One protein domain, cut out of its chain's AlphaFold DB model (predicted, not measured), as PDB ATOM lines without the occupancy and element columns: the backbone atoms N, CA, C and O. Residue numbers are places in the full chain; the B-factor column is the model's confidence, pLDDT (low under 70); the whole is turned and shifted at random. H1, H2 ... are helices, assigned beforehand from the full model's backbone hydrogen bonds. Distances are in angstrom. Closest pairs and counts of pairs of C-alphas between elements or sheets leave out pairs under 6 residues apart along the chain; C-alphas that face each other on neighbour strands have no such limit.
ATOM      1  N   SER A 207       6.027 -36.382  11.009       93.25
ATOM      2  CA  SER A 207       6.386 -37.215   9.850       93.25
ATOM      3  C   SER A 207       5.177 -37.607   8.994       93.25
ATOM      4  O   SER A 207       5.356 -38.070   7.872       93.25
ATOM      5  N   LEU A 208       3.954 -37.396   9.496       92.62
ATOM      6  CA  LEU A 208       2.738 -37.600   8.711       92.62
ATOM      7  C   LEU A 208       2.649 -36.562   7.578       92.62
ATOM      8  O   LEU A 208       3.053 -35.416   7.796       92.62
ATOM      9  N   PRO A 209       2.080 -36.910   6.409       94.12
ATOM     10  CA  PRO A 209       1.699 -35.941   5.384       94.12
ATOM     11  C   PRO A 209       0.836 -34.809   5.948       94.12
ATOM     12  O   PRO A 209       0.076 -35.004   6.904       94.12
ATOM     13  N   TYR A 210       0.955 -33.625   5.350       91.50
ATOM     14  CA  TYR A 210       0.267 -32.413   5.797       91.50
ATOM     15  C   TYR A 210      -1.252 -32.609   5.895       91.50
ATOM     16  O   TYR A 210      -1.869 -32.197   6.875       91.50
ATOM     17  N   GLU A 211      -1.836 -33.314   4.933       93.12
ATOM     18  CA  GLU A 211      -3.271 -33.567   4.830       93.12
ATOM     19  C   GLU A 211      -3.782 -34.366   6.034       93.12
ATOM     20  O   GLU A 211      -4.805 -34.022   6.623       93.12
ATOM     21  N   LEU A 212      -3.029 -35.388   6.463       91.75
ATOM     22  CA  LEU A 212      -3.385 -36.189   7.636       91.75
ATOM     23  C   LEU A 212      -3.252 -35.383   8.928       91.75
ATOM     24  O   LEU A 212      -4.074 -35.532   9.831       91.75
ATOM     25  N   ARG A 213      -2.244 -34.508   9.030       93.12
ATOM     26  CA  ARG A 213      -2.120 -33.607  10.186       93.12
ATOM     27  C   ARG A 213      -3.295 -32.638  10.254       93.12
ATOM     28  O   ARG A 213      -3.859 -32.453  11.332       93.12
ATOM     29  N   LEU A 214      -3.693 -32.079   9.111       88.50
ATOM     30  CA  LEU A 214      -4.829 -31.172   9.005       88.50
ATOM     31  C   LEU A 214      -6.137 -31.858   9.413       88.50
ATOM     32  O   LEU A 214      -6.882 -31.309  10.223       88.50
ATOM     33  N   GLU A 215      -6.372 -33.081   8.935       89.88
ATOM     34  CA  GLU A 215      -7.529 -33.896   9.321       89.88
ATOM     35  C   GLU A 215      -7.554 -34.158  10.833       89.88
ATOM     36  O   GLU A 215      -8.582 -33.988  11.490       89.88
ATOM     37  N   ILE A 216      -6.400 -34.472  11.431       89.94
ATOM     38  CA  ILE A 216      -6.279 -34.638  12.886       89.94
ATOM     39  C   ILE A 216      -6.619 -33.334  13.620       89.94
ATOM     40  O   ILE A 216      -7.281 -33.369  14.662       89.94
ATOM     41  N   TYR A 217      -6.228 -32.171  13.096       88.69
ATOM     42  CA  TYR A 217      -6.624 -30.887  13.679       88.69
ATOM     43  C   TYR A 217      -8.130 -30.641  13.564       88.69
ATOM     44  O   TYR A 217      -8.739 -30.224  14.552       88.69
ATOM     45  N   TYR A 218      -8.745 -30.929  12.415       85.19
ATOM     46  CA  TYR A 218     -10.196 -30.826  12.233       85.19
ATOM     47  C   TYR A 218     -10.951 -31.726  13.209       85.19
ATOM     48  O   TYR A 218     -11.842 -31.248  13.917       85.19
ATOM     49  N   LEU A 219     -10.545 -32.992  13.312       86.75
ATOM     50  CA  LEU A 219     -11.075 -33.948  14.280       86.75
ATOM     51  C   LEU A 219     -10.915 -33.434  15.708       86.75
ATOM     52  O   LEU A 219     -11.867 -33.458  16.482       86.75
ATOM     53  N   THR A 220      -9.750 -32.880  16.046       85.88
ATOM     54  CA  THR A 220      -9.507 -32.298  17.369       85.88
ATOM     55  C   THR A 220     -10.487 -31.159  17.651       85.88
ATOM     56  O   THR A 220     -11.108 -31.143  18.711       85.88
ATOM     57  N   ILE A 221     -10.695 -30.230  16.714       82.25
ATOM     58  CA  ILE A 221     -11.681 -29.145  16.866       82.25
ATOM     59  C   ILE A 221     -13.093 -29.719  17.032       82.25
ATOM     60  O   ILE A 221     -13.851 -29.249  17.883       82.25
ATOM     61  N   ALA A 222     -13.440 -30.740  16.249       80.81
ATOM     62  CA  ALA A 222     -14.753 -31.368  16.273       80.81
ATOM     63  C   ALA A 222     -15.045 -32.127  17.571       80.81
ATOM     64  O   ALA A 222     -16.171 -32.060  18.070       80.81
ATOM     65  N   SER A 223     -14.040 -32.793  18.139       81.69
ATOM     66  CA  SER A 223     -14.135 -33.494  19.420       81.69
ATOM     67  C   SER A 223     -14.198 -32.532  20.608       81.69
ATOM     68  O   SER A 223     -14.886 -32.813  21.585       81.69
ATOM     69  N   HIS A 224     -13.545 -31.369  20.527       74.31
ATOM     70  CA  HIS A 224     -13.521 -30.370  21.601       74.31
ATOM     71  C   HIS A 224     -14.621 -29.326  21.425       74.31
ATOM     72  O   HIS A 224     -14.366 -28.116  21.349       74.31
ATOM     73  N   ARG A 225     -15.873 -29.794  21.375       68.50
ATOM     74  CA  ARG A 225     -17.024 -28.891  21.404       68.50
ATOM     75  C   ARG A 225     -16.962 -28.062  22.682       68.50
ATOM     76  O   ARG A 225     -16.861 -28.588  23.787       68.50
ATOM     77  N   ALA A 226     -17.029 -26.751  22.523       62.75
ATOM     78  CA  ALA A 226     -17.157 -25.776  23.582       62.75
ATOM     79  C   ALA A 226     -18.533 -25.935  24.241       62.75
ATOM     80  O   ALA A 226     -19.460 -25.171  23.981       62.75
ATOM     81  N   PRO A 281     -23.951 -29.340  11.847       52.75
ATOM     82  CA  PRO A 281     -24.041 -28.613  13.099       52.75
ATOM     83  C   PRO A 281     -22.746 -27.837  13.247       52.75
ATOM     84  O   PRO A 281     -21.710 -28.445  13.506       52.75
ATOM     85  N   THR A 282     -22.812 -26.516  13.033       57.44
ATOM     86  CA  THR A 282     -21.665 -25.604  13.077       57.44
ATOM     87  C   THR A 282     -20.812 -25.992  14.260       57.44
ATOM     88  O   THR A 282     -21.246 -25.864  15.410       57.44
ATOM     89  N   THR A 283     -19.654 -26.571  13.970       54.91
ATOM     90  CA  THR A 283     -18.781 -27.129  14.982       54.91
ATOM     91  C   THR A 283     -18.394 -25.964  15.869       54.91
ATOM     92  O   THR A 283     -17.780 -25.010  15.415       54.91
ATOM     93  N   ARG A 284     -18.850 -25.969  17.120       63.16
ATOM     94  CA  ARG A 284     -18.466 -24.957  18.105       63.16
ATOM     95  C   ARG A 284     -17.236 -25.478  18.809       63.16
ATOM     96  O   ARG A 284     -17.328 -25.885  19.957       63.16
ATOM     97  N   GLY A 285     -16.133 -25.604  18.088       62.00
ATOM     98  CA  GLY A 285     -14.925 -26.233  18.601       62.00
ATOM     99  C   GLY A 285     -13.942 -25.201  19.131       62.00
ATOM    100  O   GLY A 285     -13.711 -24.166  18.503       62.00
ATOM    101  N   LYS A 286     -13.314 -25.478  20.272       70.62
ATOM    102  CA  LYS A 286     -12.090 -24.769  20.659       70.62
ATOM    103  C   LYS A 286     -10.912 -25.589  20.168       70.62
ATOM    104  O   LYS A 286     -10.759 -26.730  20.584       70.62
ATOM    105  N   LEU A 287     -10.057 -25.009  19.326       68.88
ATOM    106  CA  LEU A 287      -8.738 -25.598  19.117       68.88
ATOM    107  C   LEU A 287      -7.934 -25.363  20.404       68.88
ATOM    108  O   LEU A 287      -7.796 -24.199  20.804       68.88
ATOM    109  N   PRO A 288      -7.442 -26.413  21.086       76.62
ATOM    110  CA  PRO A 288      -6.684 -26.232  22.314       76.62
ATOM    111  C   PRO A 288      -5.483 -25.322  22.044       76.62
ATOM    112  O   PRO A 288      -4.630 -25.634  21.216       76.62
ATOM    113  N   THR A 289      -5.397 -24.185  22.734       77.62
ATOM    114  CA  THR A 289      -4.274 -23.246  22.570       77.62
ATOM    115  C   THR A 289      -2.938 -23.906  22.897       77.62
ATOM    116  O   THR A 289      -1.934 -23.570  22.280       77.62
ATOM    117  N   GLY A 290      -2.936 -24.905  23.789       82.12
ATOM    118  CA  GLY A 290      -1.776 -25.757  24.052       82.12
ATOM    119  C   GLY A 290      -1.294 -26.530  22.819       82.12
ATOM    120  O   GLY A 290      -0.089 -26.646  22.623       82.12
ATOM    121  N   LEU A 291      -2.201 -26.983  21.943       83.50
ATOM    122  CA  LEU A 291      -1.827 -27.652  20.693       83.50
ATOM    123  C   LEU A 291      -1.156 -26.667  19.734       83.50
ATOM    124  O   LEU A 291      -0.078 -26.948  19.219       83.50
ATOM    125  N   LEU A 292      -1.739 -25.479  19.561       86.38
ATOM    126  CA  LEU A 292      -1.143 -24.414  18.750       86.38
ATOM    127  C   LEU A 292       0.205 -23.928  19.303       86.38
ATOM    128  O   LEU A 292       1.078 -23.542  18.536       86.38
ATOM    129  N   ALA A 293       0.387 -23.947  20.623       87.88
ATOM    130  CA  ALA A 293       1.630 -23.538  21.273       87.88
ATOM    131  C   ALA A 293       2.691 -24.650  21.330       87.88
ATOM    132  O   ALA A 293       3.824 -24.379  21.725       87.88
ATOM    133  N   SER A 294       2.347 -25.890  20.968       87.69
ATOM    134  CA  SER A 294       3.253 -27.035  21.105       87.69
ATOM    135  C   SER A 294       4.411 -27.010  20.104       87.69
ATOM    136  O   SER A 294       5.523 -27.410  20.440       87.69
ATOM    137  N   CYS A 295       4.168 -26.534  18.880       89.69
ATOM    138  CA  CYS A 295       5.161 -26.500  17.813       89.69
ATOM    139  C   CYS A 295       4.828 -25.418  16.777       89.69
ATOM    140  O   CYS A 295       3.668 -25.233  16.406       89.69
ATOM    141  N   LYS A 296       5.866 -24.748  16.258       92.31
ATOM    142  CA  LYS A 296       5.745 -23.723  15.212       92.31
ATOM    143  C   LYS A 296       5.069 -24.238  13.945       92.31
ATOM    144  O   LYS A 296       4.176 -23.579  13.429       92.31
ATOM    145  N   GLN A 297       5.447 -25.429  13.493       92.75
ATOM    146  CA  GLN A 297       4.852 -26.039  12.309       92.75
ATOM    147  C   GLN A 297       3.350 -26.285  12.502       92.75
ATOM    148  O   GLN A 297       2.545 -25.884  11.673       92.75
ATOM    149  N   ILE A 298       2.962 -26.856  13.648       89.81
ATOM    150  CA  ILE A 298       1.552 -27.104  13.987       89.81
ATOM    151  C   ILE A 298       0.752 -25.804  13.972       89.81
ATOM    152  O   ILE A 298      -0.365 -25.758  13.466       89.81
ATOM    153  N   TYR A 299       1.319 -24.727  14.511       91.44
ATOM    154  CA  TYR A 299       0.666 -23.432  14.452       91.44
ATOM    155  C   TYR A 299       0.501 -22.930  13.021       91.44
ATOM    156  O   TYR A 299      -0.601 -22.541  12.651       91.44
ATOM    157  N   GLU A 300       1.565 -22.921  12.218       92.56
ATOM    158  CA  GLU A 300       1.507 -22.436  10.836       92.56
ATOM    159  C   GLU A 300       0.448 -23.198  10.030       92.56
ATOM    160  O   GLU A 300      -0.326 -22.582   9.299       92.56
ATOM    161  N   GLU A 301       0.317 -24.499  10.276       91.88
ATOM    162  CA  GLU A 301      -0.674 -25.364   9.642       91.88
ATOM    163  C   GLU A 301      -2.106 -25.139  10.166       91.88
ATOM    164  O   GLU A 301      -3.050 -25.116   9.379       91.88
ATOM    165  N   ALA A 302      -2.291 -24.943  11.477       90.44
ATOM    166  CA  ALA A 302      -3.609 -25.021  12.117       90.44
ATOM    167  C   ALA A 302      -4.200 -23.681  12.590       90.44
ATOM    168  O   ALA A 302      -5.392 -23.614  12.892       90.44
ATOM    169  N   HIS A 303      -3.420 -22.598  12.682       91.25
ATOM    170  CA  HIS A 303      -3.850 -21.331  13.305       91.25
ATOM    171  C   HIS A 303      -5.075 -20.679  12.641       91.25
ATOM    172  O   HIS A 303      -5.781 -19.897  13.284       91.25
ATOM    173  N   ARG A 304      -5.346 -20.999  11.370       92.25
ATOM    174  CA  ARG A 304      -6.518 -20.521  10.623       92.25
ATOM    175  C   ARG A 304      -7.778 -21.342  10.862       92.25
ATOM    176  O   ARG A 304      -8.870 -20.777  10.814       92.25
TER     177      ARG A 304
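Overview. This is residues 207 to 226 and 281 to 304 of the 463 residues of an uncharacterized protein of Coleophoma cylindrospora (UniProt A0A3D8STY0). Picture one long helix, H1, and on one side of it a corner made of two short helices, H2 and H3, joined by a single residue. An unnamed stretch, residues 281 to 288, comes in from beyond the last end of H1 and leads into H2. The printed part has 44 residues with three named helices, in the order H1, H2, H3, and no named strand; the class is all helix. It is compact, with a radius of gyration of the C-alphas of 10.4 A, and its outline is elongated, spanning 31 by 20 by 14 A along the three main axes.

Arrangement. Start at H1, residues 210 to 223, and look at its residues 214 to 217, with which alone it touches H3, residues 296 to 302. H1 and H3 only just touch, with 3 pairs of C-alphas within 8 A; the closest C-alphas are those of Tyr 217 and Ala 302, 6.8 A apart. The lines of these two helices stand at a steep tilt of 67 degrees, and they run the same way. Next find H2, residues 289 to 294, which is apart from H1. H2 and H3 touch only at the corner by their link, where the closest C-alphas, those of Leu 292 and Tyr 299, are 4.8 A apart. H2 and H3 run opposite ways at a steep tilt of 41 degrees. In H1, H2 and H3 every O i to N i+4 pair is within hydrogen-bond range.

Along the chain. Find C-alpha 210 at (0.267, -32.413, 5.797), where H1 begins; from there its 14 residues run 19.9 A to C-alpha 223 at (-14.135, -33.494, 19.420). After the cut, look for C-alpha 289 at (-4.274, -23.246, 22.570), where H2 begins; it ends at Ser 294 and measures 8.6 A. Cys 295 follows, and then H3 runs 9.9 A from Lys 296 to Ala 302, whose C-alpha is at (-3.609, -25.021, 12.117).

Size, cuts and confidence. The two C-alphas farthest apart are those of Ser 207 and Pro 281, at 31.8 A. Residues 227 to 280 are not printed, and the C-alphas of residues 226 and 281 are 12.9 A apart across this cut. The link from H1 to H2 runs across the cut; the link from H2 to H3 is tight. The mean pLDDT of the printed part is 82.7, and it is under 70 at residues 225 to 226, 281 to 285 and 287.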